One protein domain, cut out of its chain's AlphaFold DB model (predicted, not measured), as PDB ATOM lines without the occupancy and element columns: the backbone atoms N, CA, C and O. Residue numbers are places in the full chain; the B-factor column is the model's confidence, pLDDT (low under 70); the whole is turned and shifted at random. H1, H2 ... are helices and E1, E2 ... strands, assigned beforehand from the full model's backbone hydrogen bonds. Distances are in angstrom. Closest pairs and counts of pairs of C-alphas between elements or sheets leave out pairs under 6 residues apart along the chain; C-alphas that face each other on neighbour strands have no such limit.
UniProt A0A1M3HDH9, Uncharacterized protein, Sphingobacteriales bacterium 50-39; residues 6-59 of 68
ATOM      1  N   TYR A   6     -39.242  34.071  18.870       86.31
ATOM      2  CA  TYR A   6     -40.478  33.881  19.628       86.31
ATOM      3  C   TYR A   6     -40.595  32.470  20.218       86.31
ATOM      4  O   TYR A   6     -40.896  32.324  21.398       86.31
ATOM      5  N   GLU A   7     -40.326  31.431  19.425       84.56
ATOM      6  CA  GLU A   7     -40.376  30.046  19.908       84.56
ATOM      7  C   GLU A   7     -39.288  29.777  20.956       84.56
ATOM      8  O   GLU A   7     -39.534  29.073  21.931       84.56
ATOM      9  N   ILE A   8     -38.096  30.366  20.793       87.06
ATOM     10  CA  ILE A   8     -37.020  30.268  21.790       87.06
ATOM     11  C   ILE A   8     -37.452  30.916  23.106       87.06
ATOM     12  O   ILE A   8     -37.303  30.292  24.155       87.06
ATOM     13  N   ASP A   9     -38.004  32.128  23.055       89.81
ATOM     14  CA  ASP A   9     -38.463  32.850  24.244       89.81
ATOM     15  C   ASP A   9     -39.573  32.067  24.958       89.81
ATOM     16  O   ASP A   9     -39.524  31.873  26.171       89.81
ATOM     17  N   LEU A  10     -40.515  31.513  24.193       89.56
ATOM     18  CA  LEU A  10     -41.613  30.712  24.720       89.56
ATOM     19  C   LEU A  10     -41.121  29.415  25.391       89.56
ATOM     20  O   LEU A  10     -41.584  29.063  26.480       89.56
ATOM     21  N   LEU A  11     -40.143  28.725  24.793       89.44
ATOM     22  CA  LEU A  11     -39.499  27.559  25.408       89.44
ATOM     23  C   LEU A  11     -38.728  27.946  26.677       89.44
ATOM     24  O   LEU A  11     -38.800  27.240  27.686       89.44
ATOM     25  N   CYS A  12     -38.002  29.066  26.650       90.06
ATOM     26  CA  CYS A  12     -37.292  29.584  27.815       90.06
ATOM     27  C   CYS A  12     -38.254  29.871  28.974       90.06
ATOM     28  O   CYS A  12     -37.998  29.414  30.091       90.06
ATOM     29  N   ASP A  13     -39.372  30.543  28.703       92.12
ATOM     30  CA  ASP A  13     -40.400  30.855  29.697       92.12
ATOM     31  C   ASP A  13     -41.048  29.583  30.263       92.12
ATOM     32  O   ASP A  13     -41.187  29.432  31.481       92.12
ATOM     33  N   TYR A  14     -41.378  28.618  29.398       91.31
ATOM     34  CA  TYR A  14     -41.950  27.336  29.815       91.31
ATOM     35  C   TYR A  14     -41.013  26.546  30.748       91.31
ATOM     36  O   TYR A  14     -41.453  25.965  31.751       91.31
ATOM     37  N   PHE A  15     -39.709  26.529  30.454       91.06
ATOM     38  CA  PHE A  15     -38.727  25.787  31.247       91.06
ATOM     39  C   PHE A  15     -38.219  26.536  32.486       91.06
ATOM     40  O   PHE A  15     -37.764  25.877  33.424       91.06
ATOM     41  N   ALA A  16     -38.338  27.868  32.549       90.44
ATOM     42  CA  ALA A  16     -37.797  28.703  33.631       90.44
ATOM     43  C   ALA A  16     -38.245  28.272  35.041       90.44
ATOM     44  O   ALA A  16     -37.513  28.434  36.021       90.44
ATOM     45  N   HIS A  17     -39.444  27.698  35.154       86.75
ATOM     46  CA  HIS A  17     -40.034  27.282  36.429       86.75
ATOM     47  C   HIS A  17     -39.970  25.772  36.687       86.75
ATOM     48  O   HIS A  17     -40.532  25.282  37.672       86.75
ATOM     49  N   LYS A  18     -39.280  25.015  35.829       90.19
ATOM     50  CA  LYS A  18     -39.138  23.561  35.945       90.19
ATOM     51  C   LYS A  18     -37.738  23.207  36.452       90.19
ATOM     52  O   LYS A  18     -36.791  23.965  36.255       90.19
ATOM     53  N   PRO A  19     -37.567  22.064  37.137       91.44
ATOM     54  CA  PRO A  19     -36.255  21.608  37.588       91.44
ATOM     55  C   PRO A  19     -35.467  21.023  36.403       91.44
ATOM     56  O   PRO A  19     -35.253  19.817  36.309       91.44
ATOM     57  N   ILE A  20     -35.079  21.893  35.474       90.81
ATOM     58  CA  ILE A  20     -34.293  21.594  34.277       90.81
ATOM     59  C   ILE A  20     -33.006  22.410  34.380       90.81
ATOM     60  O   ILE A  20     -33.044  23.615  34.616       90.81
ATOM     61  N   MET A  21     -31.861  21.748  34.234       91.12
ATOM     62  CA  MET A  21     -30.554  22.397  34.194       91.12
ATOM     63  C   MET A  21     -30.265  22.953  32.805       91.12
ATOM     64  O   MET A  21     -29.738  24.058  32.687       91.12
ATOM     65  N   ARG A  22     -30.568  22.174  31.758       90.94
ATOM     66  CA  ARG A  22     -30.276  22.530  30.365       90.94
ATOM     67  C   ARG A  22     -31.313  21.935  29.422       90.94
ATOM     68  O   ARG A  22     -31.754  20.807  29.620       90.94
ATOM     69  N   ALA A  23     -31.654  22.686  28.383       90.50
ATOM     70  CA  ALA A  23     -32.476  22.232  27.273       90.50
ATOM     71  C   ALA A  23     -31.672  22.400  25.984       90.50
ATOM     72  O   ALA A  23     -31.167  23.487  25.700       90.50
ATOM     73  N   TYR A  24     -31.530  21.321  25.224       88.38
ATOM     74  CA  TYR A  24     -30.839  21.331  23.943       88.38
ATOM     75  C   TYR A  24     -31.851  21.046  22.847       88.38
ATOM     76  O   TYR A  24     -32.481  19.990  22.845       88.38
ATOM     77  N   VAL A  25     -31.980  21.981  21.913       84.38
ATOM     78  CA  VAL A  25     -32.712  21.750  20.671       84.38
ATOM     79  C   VAL A  25     -31.767  21.023  19.735       84.38
ATOM     80  O   VAL A  25     -30.675  21.513  19.430       84.38
ATOM     81  N   PHE A  26     -32.172  19.840  19.302       78.44
ATOM     82  CA  PHE A  26     -31.438  19.080  18.313       78.44
ATOM     83  C   PHE A  26     -32.396  18.585  17.238       78.44
ATOM     84  O   PHE A  26     -33.611  18.716  17.316       78.44
ATOM     85  N   TRP A  27     -31.811  18.082  16.167       69.44
ATOM     86  CA  TRP A  27     -32.548  17.511  15.060       69.44
ATOM     87  C   TRP A  27     -31.970  16.123  14.837       69.44
ATOM     88  O   TRP A  27     -30.746  15.959  14.736       69.44
ATOM     89  N   SER A  28     -32.832  15.116  14.789       58.81
ATOM     90  CA  SER A  28     -32.449  13.791  14.325       58.81
ATOM     91  C   SER A  28     -32.061  13.873  12.847       58.81
ATOM     92  O   SER A  28     -32.912  13.890  11.977       58.81
ATOM     93  N   TYR A  29     -30.760  13.951  12.542       49.78
ATOM     94  CA  TYR A  29     -30.233  14.036  11.172       49.78
ATOM     95  C   TYR A  29     -30.653  12.848  10.294       49.78
ATOM     96  O   TYR A  29     -29.885  11.912  10.081       49.78
ATOM     97  N   ILE A  30     -31.865  12.895   9.742       50.00
ATOM     98  CA  ILE A  30     -32.325  12.031   8.663       50.00
ATOM     99  C   ILE A  30     -32.094  12.816   7.380       50.00
ATOM    100  O   ILE A  30     -32.713  13.842   7.110       50.00
ATOM    101  N   ARG A  31     -31.111  12.356   6.612       49.69
ATOM    102  CA  ARG A  31     -30.706  12.911   5.322       49.69
ATOM    103  C   ARG A  31     -31.845  12.747   4.304       49.69
ATOM    104  O   ARG A  31     -31.752  11.890   3.441       49.69
ATOM    105  N   ASP A  32     -32.902  13.550   4.408       47.31
ATOM    106  CA  ASP A  32     -33.878  13.723   3.336       47.31
ATOM    107  C   ASP A  32     -34.557  15.104   3.372       47.31
ATOM    108  O   ASP A  32     -35.569  15.362   4.013       47.31
ATOM    109  N   THR A  33     -33.884  16.049   2.726       48.25
ATOM    110  CA  THR A  33     -34.388  16.878   1.621       48.25
ATOM    111  C   THR A  33     -35.853  17.341   1.553       48.25
ATOM    112  O   THR A  33     -36.330  17.571   0.454       48.25
ATOM    113  N   THR A  34     -36.565  17.610   2.645       48.91
ATOM    114  CA  THR A  34     -37.748  18.498   2.594       48.91
ATOM    115  C   THR A  34     -37.899  19.254   3.910       48.91
ATOM    116  O   THR A  34     -38.648  18.838   4.789       48.91
ATOM    117  N   GLN A  35     -37.183  20.373   4.059       51.75
ATOM    118  CA  GLN A  35     -37.472  21.349   5.116       51.75
ATOM    119  C   GLN A  35     -38.841  21.973   4.820       51.75
ATOM    120  O   GLN A  35     -38.940  22.931   4.058       51.75
ATOM    121  N   LYS A  36     -39.901  21.362   5.354       47.34
ATOM    122  CA  LYS A  36     -41.244  21.941   5.389       47.34
ATOM    123  C   LYS A  36     -41.336  22.904   6.571       47.34
ATOM    124  O   LYS A  36     -40.814  22.622   7.649       47.34
ATOM    125  N   GLU A  37     -42.000  24.031   6.356       52.31
ATOM    126  CA  GLU A  37     -42.451  24.917   7.431       52.31
ATOM    127  C   GLU A  37     -43.408  24.143   8.357       52.31
ATOM    128  O   GLU A  37     -44.209  23.341   7.872       52.31
ATOM    129  N   GLY A  38     -43.285  24.335   9.676       56.06
ATOM    130  CA  GLY A  38     -44.058  23.598  10.688       56.06
ATOM    131  C   GLY A  38     -43.532  22.195  11.014       56.06
ATOM    132  O   GLY A  38     -44.326  21.307  11.301       56.06
ATOM    133  N   THR A  39     -42.221  21.958  10.899       59.28
ATOM    134  CA  THR A  39     -41.620  20.656  11.231       59.28
ATOM    135  C   THR A  39     -41.359  20.505  12.728       59.28
ATOM    136  O   THR A  39     -40.880  21.433  13.378       59.28
ATOM    137  N   ASP A  40     -41.662  19.310  13.240       70.38
ATOM    138  CA  ASP A  40     -41.380  18.882  14.611       70.38
ATOM    139  C   ASP A  40     -39.884  19.043  14.943       70.38
ATOM    140  O   ASP A  40     -39.016  18.847  14.083       70.38
ATOM    141  N   PHE A  41     -39.568  19.392  16.193       75.69
ATOM    142  CA  PHE A  41     -38.196  19.547  16.683       75.69
ATOM    143  C   PHE A  41     -37.933  18.632  17.881       75.69
ATOM    144  O   PHE A  41     -38.812  18.396  18.707       75.69
ATOM    145  N   ASP A  42     -36.699  18.134  17.997       83.81
ATOM    146  CA  ASP A  42     -36.304  17.255  19.094       83.81
ATOM    147  C   ASP A  42     -35.685  18.075  20.244       83.81
ATOM    148  O   ASP A  42     -34.844  18.959  20.039       83.81
ATOM    149  N   LEU A  43     -36.077  17.768  21.484       86.75
ATOM    150  CA  LEU A  43     -35.561  18.402  22.701       86.75
ATOM    151  C   LEU A  43     -34.902  17.381  23.625       86.75
ATOM    152  O   LEU A  43     -35.484  16.350  23.959       86.75
ATOM    153  N   LEU A  44     -33.691  17.692  24.091       89.94
ATOM    154  CA  LEU A  44     -33.000  16.934  25.134       89.94
ATOM    155  C   LEU A  44     -32.975  17.788  26.391       89.94
ATOM    156  O   LEU A  44     -32.369  18.860  26.405       89.94
ATOM    157  N   LEU A  45     -33.614  17.299  27.449       90.44
ATOM    158  CA  LEU A  45     -33.679  17.987  28.732       90.44
ATOM    159  C   LEU A  45     -32.756  17.302  29.739       90.44
ATOM    160  O   LEU A  45     -32.909  16.122  30.049       90.44
ATOM    161  N   GLU A  46     -31.813  18.064  30.275       92.06
ATOM    162  CA  GLU A  46     -31.019  17.681  31.435       92.06
ATOM    163  C   GLU A  46     -31.763  18.149  32.688       92.06
ATOM    164  O   GLU A  46     -31.910  19.350  32.917       92.06
ATOM    165  N   LEU A  47     -32.283  17.211  33.479       90.75
ATOM    166  CA  LEU A  47     -33.083  17.513  34.668       90.75
ATOM    167  C   LEU A  47     -32.197  17.827  35.880       90.75
ATOM    168  O   LEU A  47     -31.146  17.223  36.080       90.75
ATOM    169  N   ASP A  48     -32.661  18.736  36.735       90.31
ATOM    170  CA  ASP A  48     -32.046  19.013  38.034       90.31
ATOM    171  C   ASP A  48     -32.477  17.947  39.055       90.31
ATOM    172  O   ASP A  48     -33.492  18.087  39.742       90.31
ATOM    173  N   TYR A  49     -31.685  16.877  39.166       87.12
ATOM    174  CA  TYR A  49     -31.936  15.764  40.092       87.12
ATOM    175  C   TYR A  49     -31.804  16.136  41.577       87.12
ATOM    176  O   TYR A  49     -32.177  15.333  42.432       87.12
ATOM    177  N   SER A  50     -31.302  17.334  41.912       90.06
ATOM    178  CA  SER A  50     -31.317  17.817  43.301       90.06
ATOM    179  C   SER A  50     -32.731  18.193  43.765       90.06
ATOM    180  O   SER A  50     -33.015  18.210  44.964       90.06
ATOM    181  N   LYS A  51     -33.637  18.456  42.815       86.62
ATOM    182  CA  LYS A  51     -35.039  18.788  43.063       86.62
ATOM    183  C   LYS A  51     -35.921  17.590  42.745       86.62
ATOM    184  O   LYS A  51     -35.778  16.920  41.726       86.62
ATOM    185  N   HIS A  52     -36.898  17.333  43.608       83.50
ATOM    186  CA  HIS A  52     -37.811  16.213  43.417       83.50
ATOM    187  C   HIS A  52     -38.797  16.490  42.267       83.50
ATOM    188  O   HIS A  52     -39.831  17.132  42.461       83.50
ATOM    189  N   ILE A  53     -38.497  15.992  41.063       82.25
ATOM    190  CA  ILE A  53     -39.368  16.144  39.884       82.25
ATOM    191  C   ILE A  53     -40.481  15.080  39.830       82.25
ATOM    192  O   ILE A  53     -41.586  15.351  39.357       82.25
ATOM    193  N   GLY A  54     -40.222  13.881  40.365       83.12
ATOM    194  CA  GLY A  54     -41.144  12.745  40.300       83.12
ATOM    195  C   GLY A  54     -41.519  12.385  38.858       83.12
ATOM    196  O   GLY A  54     -40.674  12.399  37.975       83.12
ATOM    197  N   MET A  55     -42.799  12.098  38.611       84.38
ATOM    198  CA  MET A  55     -43.324  11.775  37.273       84.38
ATOM    199  C   MET A  55     -43.772  13.008  36.469       84.38
ATOM    200  O   MET A  55     -44.356  12.863  35.402       84.38
ATOM    201  N   LYS A  56     -43.522  14.234  36.952       81.12
ATOM    202  CA  LYS A  56     -44.018  15.452  36.286       81.12
ATOM    203  C   LYS A  56     -43.437  15.655  34.884       81.12
ATOM    204  O   LYS A  56     -44.086  16.280  34.058       81.12
ATOM    205  N   PHE A  57     -42.254  15.106  34.603       84.50
ATOM    206  CA  PHE A  57     -41.619  15.215  33.287       84.50
ATOM    207  C   PHE A  57     -42.379  14.480  32.175       84.50
ATOM    208  O   PHE A  57     -42.248  14.859  31.018       84.50
ATOM    209  N   PHE A  58     -43.196  13.466  32.501       87.56
ATOM    210  CA  PHE A  58     -43.981  12.734  31.500       87.56
ATOM    211  C   PHE A  58     -45.000  13.625  30.777       87.56
ATOM    212  O   PHE A  58     -45.349  13.337  29.640       87.56
ATOM    213  N   GLY A  59     -45.465  14.704  31.418       89.19
ATOM    214  CA  GLY A  59     -46.412  15.644  30.817       89.19
ATOM    215  C   GLY A  59     -45.770  16.696  29.914       89.19
ATOM    216  O   GLY A  59     -46.489  17.380  29.198       89.19
TER     217      GLY A  59
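AT A GLANCE: This is residues 6 to 59 of the 68 residues of an uncharacterized protein of Sphingobacteriales bacterium 50-39 (UniProt A0A1M3HDH9). A two-stranded hairpin, E1 and E2, makes the long middle of this loose domain; helix H1 runs beside E1 in the opposite direction, and residues 29 to 39 of the loop between the strands stick out far beyond one end. Past the other end, the chain folds back to a short helix, H2. The printed part has 54 residues, with two named helices and two named strands in the order H1, E1, E2, H2; the sheet, E1 - E2, is antiparallel and the class is mixed, helices and strands. The whole is loose and elongated, with a radius of gyration of the C-alphas of 13.9 A and spans of 42 by 23 by 18 A.

HOW THE PARTS SIT: H1, residues 6 to 16, and E1, residues 20 to 26, are near each other, with 6 pairs of C-alphas within 10 A. E2, residues 42 to 47, forms a hairpin with E1, antiparallel at 162 degrees. C-alphas 20 and 47 face each other at 4.3 A; N 24 and O 44 are within hydrogen-bond range at 2.9 A, as are N 46 and O 22 at 2.8 A. H2, residues 56 to 59, is apart from H1 and E1, and H1 is apart from E2. In H1 every O i to N i+4 pair is within hydrogen-bond range; H2 is too short for such a pair, and its one O i to N i+3 pair is within range.

IN THESE COORDINATES: H1 begins at C-alpha 6 (-40.478, 33.881, 19.628) and is 15.2 A long. E1 is 16.4 A long and E2 15.9 A. H2, 6.0 A long, ends at C-alpha 59 (-46.412, 15.644, 30.817).

THE WHOLE: The C-alphas farthest apart, of Thr 33 and His 52, are 41.9 A apart. Without residues 29 to 39, which stand free, the body spans 28 by 22 by 17 A. The printed part has no cut, and the link E1 to E2, 15 residues, is long. Mean pLDDT of the printed part is 78.9; residues 27 to 39 are under 70.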